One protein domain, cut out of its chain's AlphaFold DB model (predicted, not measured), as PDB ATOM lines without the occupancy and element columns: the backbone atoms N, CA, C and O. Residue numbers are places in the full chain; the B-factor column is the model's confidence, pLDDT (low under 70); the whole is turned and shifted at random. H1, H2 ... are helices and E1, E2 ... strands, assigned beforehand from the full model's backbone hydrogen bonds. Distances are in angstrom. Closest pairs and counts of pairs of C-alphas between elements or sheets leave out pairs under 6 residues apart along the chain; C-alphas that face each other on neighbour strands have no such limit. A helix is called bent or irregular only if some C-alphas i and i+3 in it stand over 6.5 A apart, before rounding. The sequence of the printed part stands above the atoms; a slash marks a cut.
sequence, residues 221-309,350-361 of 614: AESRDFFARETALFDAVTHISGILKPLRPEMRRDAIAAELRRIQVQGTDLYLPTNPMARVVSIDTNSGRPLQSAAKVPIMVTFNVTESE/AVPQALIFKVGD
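Overview. This is residues 221 to 309 and 350 to 361 of the 614 residues of the protein "Hypothetical protein" of Pyramimonas obovata (UniProt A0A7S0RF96). A strongly twisted sheet of three strands has a helical hairpin, H1 and H2, over one face. The short H2 packs on E1, while the long H1 crosses near E3 and meets the sheet with its residues 234 to 244. The printed part has 101 residues, in the order H1 H2 E1 E2 E3; the antiparallel sheet runs E1 E2 E3, and the class is mixed, helices and strands. It is compact, with a radius of gyration of the C-alphas of 13.8 A, and only just elongated, spanning 41 by 27 by 24 A.

Along the chain. Find C-alpha 278 at (54.085, -2.220, 12.114); from there E1, residues 278 to 290, bends by 92 degrees at residue 281. E2, residues 299 to 307, bends by 52 degrees at residue 304. E3, residues 351 to 359, runs 26.2 A to C-alpha 359 at (36.916, 12.925, 16.560). H1, residues 221 to 244, runs 35.5 A from C-alpha 221 at (38.215, -17.765, 16.563). H2, residues 249 to 260, is irregular: C-alphas 250 and 253 are 7.0 A apart.

Arrangement. Look first at hairpin E1 and E2, where N 279 is 2.9 A from O 306, within hydrogen-bond range. Antiparallel E2 and E3 have N 303 and O 353 within range at 2.8 A. H1 and H2, two layers with the sheet, are on the same face, each at a height of 6.5 A. H2 runs along E1, 17 degrees on the local plane; their closest C-alphas, Leu 260 and Thr 285, are 5.2 A apart. H1 runs across E3, 67 degrees on the local plane; Thr 238 and Phe 357 have their closest C-alphas, 5.8 A apart. H1 touches H2 with residues 237 to 244 alone, at a shallow tilt of 21 degrees, opposite ways; the closest C-alphas, of Leu 244 and Arg 252, are 5.9 A apart. O i to N i+4 pairs within range are 17 of 20 in H1 and 6 of 8 in H2.

Size, cuts and confidence. The C-alphas farthest apart, of Ala 221 and Glu 250, are 44.2 A apart. Residues 310 to 349 are not printed; C-alphas 309 and 350 are 13.0 A apart across the cut. The link from H2 to E1, residues 261 to 277, is long. Look for pLDDT under 70 at residues 292 to 296 and 308 to 309.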
ATOM      1  N   ALA A 221      38.398 -18.388  15.245       84.38
ATOM      2  CA  ALA A 221      38.215 -17.765  16.563       84.38
ATOM      3  C   ALA A 221      39.356 -16.780  16.887       84.38
ATOM      4  O   ALA A 221      39.107 -15.725  17.458       84.38
ATOM      5  N   GLU A 222      40.572 -17.085  16.428       84.94
ATOM      6  CA  GLU A 222      41.755 -16.226  16.543       84.94
ATOM      7  C   GLU A 222      41.591 -14.903  15.786       84.94
ATOM      8  O   GLU A 222      41.944 -13.855  16.309       84.94
ATOM      9  N   SER A 223      41.007 -14.922  14.580       84.12
ATOM     10  CA  SER A 223      40.771 -13.696  13.800       84.12
ATOM     11  C   SER A 223      39.750 -12.786  14.488       84.12
ATOM     12  O   SER A 223      39.909 -11.568  14.515       84.12
ATOM     13  N   ARG A 224      38.707 -13.379  15.085       86.75
ATOM     14  CA  ARG A 224      37.694 -12.640  15.854       86.75
ATOM     15  C   ARG A 224      38.268 -12.045  17.137       86.75
ATOM     16  O   ARG A 224      37.989 -10.887  17.431       86.75
ATOM     17  N   ASP A 225      39.071 -12.816  17.866       89.88
ATOM     18  CA  ASP A 225      39.784 -12.342  19.055       89.88
ATOM     19  C   ASP A 225      40.759 -11.205  18.712       89.88
ATOM     20  O   ASP A 225      40.722 -10.148  19.342       89.88
ATOM     21  N   PHE A 226      41.557 -11.379  17.654       89.94
ATOM     22  CA  PHE A 226      42.457 -10.351  17.142       89.94
ATOM     23  C   PHE A 226      41.712  -9.044  16.868       89.94
ATOM     24  O   PHE A 226      42.089  -7.994  17.386       89.94
ATOM     25  N   PHE A 227      40.638  -9.110  16.077       87.06
ATOM     26  CA  PHE A 227      39.879  -7.926  15.690       87.06
ATOM     27  C   PHE A 227      39.238  -7.235  16.900       87.06
ATOM     28  O   PHE A 227      39.225  -6.005  16.980       87.06
ATOM     29  N   ALA A 228      38.743  -8.011  17.871       89.44
ATOM     30  CA  ALA A 228      38.189  -7.476  19.109       89.44
ATOM     31  C   ALA A 228      39.254  -6.732  19.934       89.44
ATOM     32  O   ALA A 228      38.998  -5.615  20.386       89.44
ATOM     33  N   ARG A 229      40.455  -7.308  20.082       93.12
ATOM     34  CA  ARG A 229      41.584  -6.668  20.781       93.12
ATOM     35  C   ARG A 229      42.083  -5.419  20.060       93.12
ATOM     36  O   ARG A 229      42.317  -4.402  20.710       93.12
ATOM     37  N   GLU A 230      42.217  -5.479  18.735       91.44
ATOM     38  CA  GLU A 230      42.628  -4.341  17.903       91.44
ATOM     39  C   GLU A 230      41.641  -3.178  18.063       91.44
ATOM     40  O   GLU A 230      42.031  -2.071  18.434       91.44
ATOM     41  N   THR A 231      40.350  -3.446  17.858       89.25
ATOM     42  CA  THR A 231      39.291  -2.436  17.969       89.25
ATOM     43  C   THR A 231      39.258  -1.830  19.370       89.25
ATOM     44  O   THR A 231      39.284  -0.608  19.508       89.25
ATOM     45  N   ALA A 232      39.299  -2.662  20.419       92.75
ATOM     46  CA  ALA A 232      39.282  -2.196  21.803       92.75
ATOM     47  C   ALA A 232      40.466  -1.270  22.136       92.75
ATOM     48  O   ALA A 232      40.281  -0.260  22.816       92.75
ATOM     49  N   LEU A 233      41.669  -1.582  21.638       94.50
ATOM     50  CA  LEU A 233      42.861  -0.764  21.856       94.50
ATOM     51  C   LEU A 233      42.697   0.640  21.257       94.50
ATOM     52  O   LEU A 233      42.903   1.640  21.948       94.50
ATOM     53  N   PHE A 234      42.326   0.729  19.979       93.25
ATOM     54  CA  PHE A 234      42.255   2.017  19.284       93.25
ATOM     55  C   PHE A 234      41.004   2.824  19.645       93.25
ATOM     56  O   PHE A 234      41.071   4.057  19.679       93.25
ATOM     57  N   ASP A 235      39.901   2.169  20.012       91.44
ATOM     58  CA  ASP A 235      38.730   2.841  20.578       91.44
ATOM     59  C   ASP A 235      39.035   3.444  21.951       91.44
ATOM     60  O   ASP A 235      38.635   4.580  22.216       91.44
ATOM     61  N   ALA A 236      39.800   2.745  22.802       93.25
ATOM     62  CA  ALA A 236      40.228   3.278  24.094       93.25
ATOM     63  C   ALA A 236      41.076   4.549  23.930       93.25
ATOM     64  O   ALA A 236      40.835   5.540  24.619       93.25
ATOM     65  N   VAL A 237      42.015   4.564  22.975       94.00
ATOM     66  CA  VAL A 237      42.813   5.767  22.676       94.00
ATOM     67  C   VAL A 237      41.933   6.882  22.105       94.00
ATOM     68  O   VAL A 237      42.021   8.028  22.542       94.00
ATOM     69  N   THR A 238      41.025   6.559  21.180       90.50
ATOM     70  CA  THR A 238      40.090   7.534  20.589       90.50
ATOM     71  C   THR A 238      39.173   8.160  21.648       90.50
ATOM     72  O   THR A 238      38.879   9.358  21.592       90.50
ATOM     73  N   HIS A 239      38.749   7.382  22.651       90.56
ATOM     74  CA  HIS A 239      37.875   7.835  23.734       90.56
ATOM     75  C   HIS A 239      38.505   8.937  24.600       90.56
ATOM     76  O   HIS A 239      37.782   9.801  25.104       90.56
ATOM     77  N   ILE A 240      39.842   8.982  24.698       91.62
ATOM     78  CA  ILE A 240      40.569  10.022  25.441       91.62
ATOM     79  C   ILE A 240      40.152  11.419  24.965       91.62
ATOM     80  O   ILE A 240      39.902  12.288  25.794       91.62
ATOM     81  N   SER A 241      39.971  11.640  23.657       87.12
ATOM     82  CA  SER A 241      39.526  12.939  23.118       87.12
ATOM     83  C   SER A 241      38.213  13.432  23.758       87.12
ATOM     84  O   SER A 241      38.076  14.614  24.091       87.12
ATOM     85  N   GLY A 242      37.275  12.517  24.032       85.00
ATOM     86  CA  GLY A 242      36.022  12.816  24.732       85.00
ATOM     87  C   GLY A 242      36.227  13.261  26.184       85.00
ATOM     88  O   GLY A 242      35.574  14.206  26.627       85.00
ATOM     89  N   ILE A 243      37.177  12.638  26.889       87.56
ATOM     90  CA  ILE A 243      37.563  12.982  28.270       87.56
ATOM     91  C   ILE A 243      38.213  14.372  28.328       87.56
ATOM     92  O   ILE A 243      37.986  15.129  29.271       87.56
ATOM     93  N   LEU A 244      38.993  14.746  27.307       86.62
ATOM     94  CA  LEU A 244      39.711  16.027  27.273       86.62
ATOM     95  C   LEU A 244      38.837  17.232  26.932       86.62
ATOM     96  O   LEU A 244      39.194  18.361  27.275       86.62
ATOM     97  N   LYS A 245      37.718  17.018  26.233       81.75
ATOM     98  CA  LYS A 245      36.822  18.082  25.760       81.75
ATOM     99  C   LYS A 245      36.369  19.060  26.862       81.75
ATOM    100  O   LYS A 245      36.464  20.261  26.618       81.75
ATOM    101  N   PRO A 246      35.914  18.615  28.054       85.50
ATOM    102  CA  PRO A 246      35.557  19.522  29.150       85.50
ATOM    103  C   PRO A 246      36.765  20.125  29.887       85.50
ATOM    104  O   PRO A 246      36.589  21.047  30.682       85.50
ATOM    105  N   LEU A 247      37.985  19.624  29.665       86.75
ATOM    106  CA  LEU A 247      39.173  20.076  30.388       86.75
ATOM    107  C   LEU A 247      39.771  21.344  29.770       86.75
ATOM    108  O   LEU A 247      39.808  21.524  28.544       86.75
ATOM    109  N   ARG A 248      40.317  22.197  30.643       86.12
ATOM    110  CA  ARG A 248      41.106  23.372  30.254       86.12
ATOM    111  C   ARG A 248      42.397  22.946  29.534       86.12
ATOM    112  O   ARG A 248      42.957  21.917  29.921       86.12
ATOM    113  N   PRO A 249      42.875  23.689  28.514       85.06
ATOM    114  CA  PRO A 249      44.037  23.316  27.700       85.06
ATOM    115  C   PRO A 249      45.276  22.891  28.496       85.06
ATOM    116  O   PRO A 249      45.896  21.884  28.157       85.06
ATOM    117  N   GLU A 250      45.583  23.598  29.581       86.94
ATOM    118  CA  GLU A 250      46.729  23.350  30.456       86.94
ATOM    119  C   GLU A 250      46.693  21.978  31.149       86.94
ATOM    120  O   GLU A 250      47.741  21.389  31.387       86.94
ATOM    121  N   MET A 251      45.503  21.419  31.405       88.69
ATOM    122  CA  MET A 251      45.347  20.116  32.073       88.69
ATOM    123  C   MET A 251      45.340  18.934  31.092       88.69
ATOM    124  O   MET A 251      45.403  17.777  31.506       88.69
ATOM    125  N   ARG A 252      45.221  19.193  29.782       89.75
ATOM    126  CA  ARG A 252      44.974  18.133  28.790       89.75
ATOM    127  C   ARG A 252      46.159  17.192  28.623       89.75
ATOM    128  O   ARG A 252      45.942  16.001  28.441       89.75
ATOM    129  N   ARG A 253      47.395  17.699  28.686       89.75
ATOM    130  CA  ARG A 253      48.602  16.872  28.519       89.75
ATOM    131  C   ARG A 253      48.719  15.825  29.630       89.75
ATOM    132  O   ARG A 253      48.883  14.644  29.334       89.75
ATOM    133  N   ASP A 254      48.552  16.247  30.879       90.81
ATOM    134  CA  ASP A 254      48.635  15.350  32.035       90.81
ATOM    135  C   ASP A 254      47.478  14.347  32.055       90.81
ATOM    136  O   ASP A 254      47.684  13.168  32.350       90.81
ATOM    137  N   ALA A 255      46.274  14.783  31.665       91.94
ATOM    138  CA  ALA A 255      45.121  13.902  31.513       91.94
ATOM    139  C   ALA A 255      45.344  12.829  30.433       91.94
ATOM    140  O   ALA A 255      45.054  11.662  30.682       91.94
ATOM    141  N   ILE A 256      45.922  13.181  29.272       93.25
ATOM    142  CA  ILE A 256      46.289  12.188  28.245       93.25
ATOM    143  C   ILE A 256      47.250  11.156  28.836       93.25
ATOM    144  O   ILE A 256      47.006   9.960  28.718       93.25
ATOM    145  N   ALA A 257      48.320  11.603  29.498       93.38
ATOM    146  CA  ALA A 257      49.308  10.693  30.066       93.38
ATOM    147  C   ALA A 257      48.703   9.763  31.133       93.38
ATOM    148  O   ALA A 257      49.057   8.585  31.203       93.38
ATOM    149  N   ALA A 258      47.773  10.264  31.951       93.88
ATOM    150  CA  ALA A 258      47.061   9.462  32.944       93.88
ATOM    151  C   ALA A 258      46.172   8.384  32.304       93.88
ATOM    152  O   ALA A 258      46.207   7.238  32.754       93.88
ATOM    153  N   GLU A 259      45.420   8.718  31.252       95.25
ATOM    154  CA  GLU A 259      44.571   7.747  30.551       95.25
ATOM    155  C   GLU A 259      45.393   6.733  29.745       95.25
ATOM    156  O   GLU A 259      45.117   5.538  29.811       95.25
ATOM    157  N   LEU A 260      46.465   7.159  29.063       94.88
ATOM    158  CA  LEU A 260      47.337   6.242  28.319       94.88
ATOM    159  C   LEU A 260      47.980   5.181  29.227       94.88
ATOM    160  O   LEU A 260      48.122   4.040  28.805       94.88
ATOM    161  N   ARG A 261      48.310   5.511  30.486       94.94
ATOM    162  CA  ARG A 261      48.831   4.532  31.466       94.94
ATOM    163  C   ARG A 261      47.826   3.442  31.843       94.94
ATOM    164  O   ARG A 261      48.235   2.400  32.348       94.94
ATOM    165  N   ARG A 262      46.526   3.673  31.633       94.31
ATOM    166  CA  ARG A 262      45.468   2.684  31.896       94.31
ATOM    167  C   ARG A 262      45.248   1.735  30.721       94.31
ATOM    168  O   ARG A 262      44.654   0.677  30.909       94.31
ATOM    169  N   ILE A 263      45.712   2.098  29.526       93.69
ATOM    170  CA  ILE A 263      45.543   1.298  28.315       93.69
ATOM    171  C   ILE A 263      46.662   0.257  28.247       93.69
ATOM    172  O   ILE A 263      47.843   0.593  28.253       93.69
ATOM    173  N   GLN A 264      46.284  -1.018  28.156       89.88
ATOM    174  CA  GLN A 264      47.220  -2.128  27.998       89.88
ATOM    175  C   GLN A 264      47.127  -2.704  26.585       89.88
ATOM    176  O   GLN A 264      46.038  -3.001  26.097       89.88
ATOM    177  N   VAL A 265      48.281  -2.892  25.946       90.00
ATOM    178  CA  VAL A 265      48.377  -3.611  24.672       90.00
ATOM    179  C   VAL A 265      48.268  -5.107  24.969       90.00
ATOM    180  O   VAL A 265      49.096  -5.662  25.691       90.00
ATOM    181  N   GLN A 266      47.223  -5.751  24.451       87.94
ATOM    182  CA  GLN A 266      46.964  -7.174  24.673       87.94
ATOM    183  C   GLN A 266      47.504  -8.006  23.507       87.94
ATOM    184  O   GLN A 266      46.924  -8.008  22.421       87.94
ATOM    185  N   GLY A 267      48.586  -8.745  23.752       85.00
ATOM    186  CA  GLY A 267      49.255  -9.576  22.745       85.00
ATOM    187  C   GLY A 267      50.463  -8.890  22.102       85.00
ATOM    188  O   GLY A 267      50.831  -7.778  22.464       85.00
ATOM    189  N   THR A 268      51.105  -9.589  21.166       83.25
ATOM    190  CA  THR A 268      52.293  -9.114  20.414       83.25
ATOM    191  C   THR A 268      52.053  -9.069  18.901       83.25
ATOM    192  O   THR A 268      52.934  -8.725  18.117       83.25
ATOM    193  N   ASP A 269      50.843  -9.433  18.490       86.62
ATOM    194  CA  ASP A 269      50.397  -9.606  17.114       86.62
ATOM    195  C   ASP A 269      49.676  -8.372  16.557       86.62
ATOM    196  O   ASP A 269      49.613  -8.216  15.336       86.62
ATOM    197  N   LEU A 270      49.163  -7.489  17.424       91.56
ATOM    198  CA  LEU A 270      48.442  -6.276  17.028       91.56
ATOM    199  C   LEU A 270      49.300  -5.383  16.132       91.56
ATOM    200  O   LEU A 270      50.502  -5.230  16.352       91.56
ATOM    201  N   TYR A 271      48.679  -4.760  15.135       91.31
ATOM    202  CA  TYR A 271      49.342  -3.829  14.227       91.31
ATOM    203  C   TYR A 271      48.694  -2.448  14.255       91.31
ATOM    204  O   TYR A 271      47.591  -2.276  14.769       91.31
ATOM    205  N   LEU A 272      49.387  -1.445  13.710       91.00
ATOM    206  CA  LEU A 272      48.800  -0.118  13.549       91.00
ATOM    207  C   LEU A 272      47.740  -0.130  12.435       91.00
ATOM    208  O   LEU A 272      48.054  -0.532  11.312       91.00
ATOM    209  N   PRO A 273      46.520   0.389  12.666       87.56
ATOM    210  CA  PRO A 273      45.443   0.340  11.692       87.56
ATOM    211  C   PRO A 273      45.783   1.051  10.396       87.56
ATOM    212  O   PRO A 273      45.227   0.701   9.375       87.56
ATOM    213  N   THR A 274      46.688   2.029  10.383       88.19
ATOM    214  CA  THR A 274      47.160   2.685   9.154       88.19
ATOM    215  C   THR A 274      48.319   1.933   8.490       88.19
ATOM    216  O   THR A 274      48.381   1.927   7.263       88.19
ATOM    217  N   ASN A 275      49.139   1.193   9.249       87.69
ATOM    218  CA  ASN A 275      50.310   0.442   8.780       87.69
ATOM    219  C   ASN A 275      50.300  -1.022   9.295       87.69
ATOM    220  O   ASN A 275      50.841  -1.301  10.368       87.69
ATOM    221  N   PRO A 276      49.766  -1.992   8.521       85.81
ATOM    222  CA  PRO A 276      49.657  -3.387   8.948       85.81
ATOM    223  C   PRO A 276      50.993  -4.123   9.068       85.81
ATOM    224  O   PRO A 276      51.005  -5.279   9.481       85.81
ATOM    225  N   MET A 277      52.106  -3.503   8.666       84.19
ATOM    226  CA  MET A 277      53.451  -4.071   8.799       84.19
ATOM    227  C   MET A 277      54.115  -3.692  10.131       84.19
ATOM    228  O   MET A 277      55.077  -4.340  10.538       84.19
ATOM    229  N   ALA A 278      53.591  -2.676  10.822       88.75
ATOM    230  CA  ALA A 278      54.085  -2.220  12.114       88.75
ATOM    231  C   ALA A 278      53.335  -2.926  13.248       88.75
ATOM    232  O   ALA A 278      52.149  -2.669  13.465       88.75
ATOM    233  N   ARG A 279      54.019  -3.823  13.966       92.25
ATOM    234  CA  ARG A 279      53.475  -4.536  15.131       92.25
ATOM    235  C   ARG A 279      53.624  -3.690  16.384       92.25
ATOM    236  O   ARG A 279      54.723  -3.239  16.687       92.25
ATOM    237  N   VAL A 280      52.537  -3.483  17.115       93.00
ATOM    238  CA  VAL A 280      52.505  -2.660  18.325       93.00
ATOM    239  C   VAL A 280      53.160  -3.413  19.476       93.00
ATOM    240  O   VAL A 280      52.676  -4.459  19.896       93.00
ATOM    241  N   VAL A 281      54.245  -2.855  20.009       92.38
ATOM    242  CA  VAL A 281      54.916  -3.357  21.216       92.38
ATOM    243  C   VAL A 281      54.360  -2.666  22.452       92.38
ATOM    244  O   VAL A 281      54.005  -3.316  23.431       92.38
ATOM    245  N   SER A 282      54.290  -1.335  22.426       92.50
ATOM    246  CA  SER A 282      53.787  -0.545  23.550       92.50
ATOM    247  C   SER A 282      53.314   0.837  23.103       92.50
ATOM    248  O   SER A 282      53.611   1.288  21.999       92.50
ATOM    249  N   ILE A 283      52.620   1.540  23.993       94.38
ATOM    250  CA  ILE A 283      52.283   2.959  23.843       94.38
ATOM    251  C   ILE A 283      53.301   3.770  24.652       94.38
ATOM    252  O   ILE A 283      53.550   3.444  25.814       94.38
ATOM    253  N   ASP A 284      53.879   4.827  24.081       93.94
ATOM    254  CA  ASP A 284      54.604   5.819  24.880       93.94
ATOM    255  C   ASP A 284      53.590   6.711  25.607       93.94
ATOM    256  O   ASP A 284      53.013   7.644  25.038       93.94
ATOM    257  N   THR A 285      53.387   6.436  26.894       92.25
ATOM    258  CA  THR A 285      52.401   7.130  27.730       92.25
ATOM    259  C   THR A 285      52.709   8.612  27.947       92.25
ATOM    260  O   THR A 285      51.818   9.357  28.345       92.25
ATOM    261  N   ASN A 286      53.946   9.056  27.712       90.88
ATOM    262  CA  ASN A 286      54.349  10.456  27.887       90.88
ATOM    263  C   ASN A 286      54.381  11.227  26.555       90.88
ATOM    264  O   ASN A 286      54.541  12.447  26.554       90.88
ATOM    265  N   SER A 287      54.195  10.541  25.423       90.44
ATOM    266  CA  SER A 287      54.188  11.155  24.089       90.44
ATOM    267  C   SER A 287      52.919  11.949  23.765       90.44
ATOM    268  O   SER A 287      52.911  12.722  22.805       90.44
ATOM    269  N   GLY A 288      51.852  11.755  24.543       89.31
ATOM    270  CA  GLY A 288      50.523  12.294  24.286       89.31
ATOM    271  C   GLY A 288      50.483  13.819  24.185       89.31
ATOM    272  O   GLY A 288      50.817  14.526  25.140       89.31
ATOM    273  N   ARG A 289      50.030  14.349  23.043       90.06
ATOM    274  CA  ARG A 289      49.900  15.800  22.819       90.06
ATOM    275  C   ARG A 289      48.514  16.161  22.286       90.06
ATOM    276  O   ARG A 289      48.089  15.574  21.292       90.06
ATOM    277  N   PRO A 290      47.814  17.138  22.890       87.62
ATOM    278  CA  PRO A 290      46.627  17.710  22.272       87.62
ATOM    279  C   PRO A 290      47.054  18.605  21.101       87.62
ATOM    280  O   PRO A 290      47.991  19.394  21.232       87.62
ATOM    281  N   LEU A 291      46.363  18.502  19.970       84.62
ATOM    282  CA  LEU A 291      46.598  19.360  18.811       84.62
ATOM    283  C   LEU A 291      45.676  20.589  18.840       84.62
ATOM    284  O   LEU A 291      44.587  20.567  19.426       84.62
ATOM    285  N   GLN A 292      46.128  21.681  18.220       64.75
ATOM    286  CA  GLN A 292      45.407  22.953  18.169       64.75
ATOM    287  C   GLN A 292      44.169  22.836  17.263       64.75
ATOM    288  O   GLN A 292      44.208  23.091  16.067       64.75
ATOM    289  N   SER A 293      43.040  22.414  17.829       59.47
ATOM    290  CA  SER A 293      41.725  22.493  17.182       59.47
ATOM    291  C   SER A 293      40.651  22.712  18.243       59.47
ATOM    292  O   SER A 293      40.291  21.809  19.004       59.47
ATOM    293  N   ALA A 294      40.159  23.953  18.314       46.22
ATOM    294  CA  ALA A 294      39.431  24.517  19.455       46.22
ATOM    295  C   ALA A 294      38.056  23.882  19.761       46.22
ATOM    296  O   ALA A 294      37.479  24.176  20.803       46.22
ATOM    297  N   ALA A 295      37.539  22.981  18.916       54.56
ATOM    298  CA  ALA A 295      36.214  22.372  19.102       54.56
ATOM    299  C   ALA A 295      36.222  20.858  19.408       54.56
ATOM    300  O   ALA A 295      35.213  20.331  19.885       54.56
ATOM    301  N   LYS A 296      37.319  20.150  19.101       68.31
ATOM    302  CA  LYS A 296      37.321  18.680  18.929       68.31
ATOM    303  C   LYS A 296      38.494  17.937  19.583       68.31
ATOM    304  O   LYS A 296      38.458  16.720  19.639       68.31
ATOM    305  N   VAL A 297      39.496  18.661  20.095       79.94
ATOM    306  CA  VAL A 297      40.691  18.136  20.797       79.94
ATOM    307  C   VAL A 297      41.230  16.823  20.189       79.94
ATOM    308  O   VAL A 297      41.176  15.773  20.840       79.94
ATOM    309  N   PRO A 298      41.728  16.850  18.938       88.12
ATOM    310  CA  PRO A 298      42.485  15.729  18.406       88.12
ATOM    311  C   PRO A 298      43.744  15.506  19.246       88.12
ATOM    312  O   PRO A 298      44.324  16.459  19.783       88.12
ATOM    313  N   ILE A 299      44.163  14.250  19.359       92.38
ATOM    314  CA  ILE A 299      45.351  13.870  20.130       92.38
ATOM    315  C   ILE A 299      46.352  13.149  19.244       92.38
ATOM    316  O   ILE A 299      45.973  12.341  18.404       92.38
ATOM    317  N   MET A 300      47.628  13.428  19.462       93.12
ATOM    318  CA  MET A 300      48.735  12.688  18.877       93.12
ATOM    319  C   MET A 300      49.330  11.759  19.935       93.12
ATOM    320  O   MET A 300      49.608  12.203  21.051       93.12
ATOM    321  N   VAL A 301      49.523  10.488  19.585       95.12
ATOM    322  CA  VAL A 301      50.061   9.439  20.463       95.12
ATOM    323  C   VAL A 301      51.118   8.644  19.704       95.12
ATOM    324  O   VAL A 301      50.917   8.294  18.543       95.12
ATOM    325  N   THR A 302      52.244   8.358  20.357       95.00
ATOM    326  CA  THR A 302      53.335   7.553  19.795       95.00
ATOM    327  C   THR A 302      53.252   6.113  20.283       95.00
ATOM    328  O   THR A 302      53.100   5.847  21.477       95.00
ATOM    329  N   PHE A 303      53.379   5.184  19.345       94.50
ATOM    330  CA  PHE A 303      53.457   3.752  19.579       94.50
ATOM    331  C   PHE A 303      54.883   3.290  19.305       94.50
ATOM    332  O   PHE A 303      55.481   3.669  18.301       94.50
ATOM    333  N   ASN A 304      55.414   2.446  20.177       93.38
ATOM    334  CA  ASN A 304      56.634   1.708  19.896       93.38
ATOM    335  C   ASN A 304      56.242   0.485  19.082       93.38
ATOM    336  O   ASN A 304      55.465  -0.350  19.557       93.38
ATOM    337  N   VAL A 305      56.758   0.393  17.864       92.06
ATOM    338  CA  VAL A 305      56.446  -0.693  16.943       92.06
ATOM    339  C   VAL A 305      57.684  -1.497  16.589       92.06
ATOM    340  O   VAL A 305      58.803  -0.998  16.633       92.06
ATOM    341  N   THR A 306      57.483  -2.758  16.237       89.56
ATOM    342  CA  THR A 306      58.500  -3.574  15.570       89.56
ATOM    343  C   THR A 306      58.073  -3.795  14.132       89.56
ATOM    344  O   THR A 306      56.895  -4.022  13.840       89.56
ATOM    345  N   GLU A 307      59.027  -3.692  13.220       72.00
ATOM    346  CA  GLU A 307      58.789  -4.020  11.825       72.00
ATOM    347  C   GLU A 307      58.767  -5.543  11.684       72.00
ATOM    348  O   GLU A 307      59.685  -6.239  12.119       72.00
ATOM    349  N   SER A 308      57.694  -6.078  11.103       53.94
ATOM    350  CA  SER A 308      57.683  -7.474  10.664       53.94
ATOM    351  C   SER A 308      58.685  -7.628   9.511       53.94
ATOM    352  O   SER A 308      58.730  -6.756   8.642       53.94
ATOM    353  N   GLU A 309      59.504  -8.694   9.512       42.38
ATOM    354  CA  GLU A 309      60.507  -8.970   8.466       42.38
ATOM    355  C   GLU A 309      59.907  -8.763   7.063       42.38
ATOM    356  O   GLU A 309      59.085  -9.553   6.602       42.38
ATOM    357  N   ALA A 350      62.738  -1.521  18.683       79.44
ATOM    358  CA  ALA A 350      61.460  -0.829  18.584       79.44
ATOM    359  C   ALA A 350      61.645   0.576  17.982       79.44
ATOM    360  O   ALA A 350      62.509   1.332  18.430       79.44
ATOM    361  N   VAL A 351      60.827   0.921  16.989       87.88
ATOM    362  CA  VAL A 351      60.817   2.218  16.301       87.88
ATOM    363  C   VAL A 351      59.564   2.991  16.728       87.88
ATOM    364  O   VAL A 351      58.481   2.404  16.775       87.88
ATOM    365  N   PRO A 352      59.659   4.287  17.070       90.81
ATOM    366  CA  PRO A 352      58.487   5.086  17.406       90.81
ATOM    367  C   PRO A 352      57.700   5.473  16.144       90.81
ATOM    368  O   PRO A 352      58.254   6.062  15.218       90.81
ATOM    369  N   GLN A 353      56.392   5.216  16.133       92.69
ATOM    370  CA  GLN A 353      55.466   5.667  15.094       92.69
ATOM    371  C   GLN A 353      54.277   6.393  15.731       92.69
ATOM    372  O   GLN A 353      53.604   5.862  16.615       92.69
ATOM    373  N   ALA A 354      54.027   7.629  15.300       93.44
ATOM    374  CA  ALA A 354      52.982   8.473  15.867       93.44
ATOM    375  C   ALA A 354      51.707   8.464  15.016       93.44
ATOM    376  O   ALA A 354      51.754   8.485  13.786       93.44
ATOM    377  N   LEU A 355      50.563   8.459  15.699       95.19
ATOM    378  CA  LEU A 355      49.232   8.532  15.113       95.19
ATOM    379  C   LEU A 355      48.453   9.695  15.728       95.19
ATOM    380  O   LEU A 355      48.573   9.984  16.919       95.19
ATOM    381  N   ILE A 356      47.618  10.332  14.916       94.12
ATOM    382  CA  ILE A 356      46.644  11.336  15.321       94.12
ATOM    383  C   ILE A 356      45.269  10.678  15.354       94.12
ATOM    384  O   ILE A 356      44.817  10.104  14.365       94.12
ATOM    385  N   PHE A 357      44.585  10.813  16.482       93.06
ATOM    386  CA  PHE A 357      43.212  10.370  16.678       93.06
ATOM    387  C   PHE A 357      42.298  11.587  16.597       93.06
ATOM    388  O   PHE A 357      42.408  12.521  17.401       93.06
ATOM    389  N   LYS A 358      41.415  11.586  15.598       88.38
ATOM    390  CA  LYS A 358      40.529  12.705  15.271       88.38
ATOM    391  C   LYS A 358      39.079  12.293  15.513       88.38
ATOM    392  O   LYS A 358      38.636  11.247  15.042       88.38
ATOM    393  N   VAL A 359      38.341  13.120  16.255       85.19
ATOM    394  CA  VAL A 359      36.916  12.925  16.560       85.19
ATOM    395  C   VAL A 359      36.152  14.196  16.209       85.19
ATOM    396  O   VAL A 359      36.562  15.298  16.555       85.19
ATOM    397  N   GLY A 360      35.013  14.048  15.547       78.00
ATOM    398  CA  GLY A 360      34.171  15.129  15.054       78.00
ATOM    399  C   GLY A 360      34.498  15.601  13.634       78.00
ATOM    400  O   GLY A 360      33.814  16.509  13.171       78.00
ATOM    401  N   ASP A 361      35.493  15.037  12.946       79.31
ATOM    402  CA  ASP A 361      35.836  15.378  11.557       79.31
ATOM    403  C   ASP A 361      35.791  14.146  10.653       79.31
ATOM    404  O   ASP A 361      36.276  13.068  11.002       79.31
TER     405      ASP A 361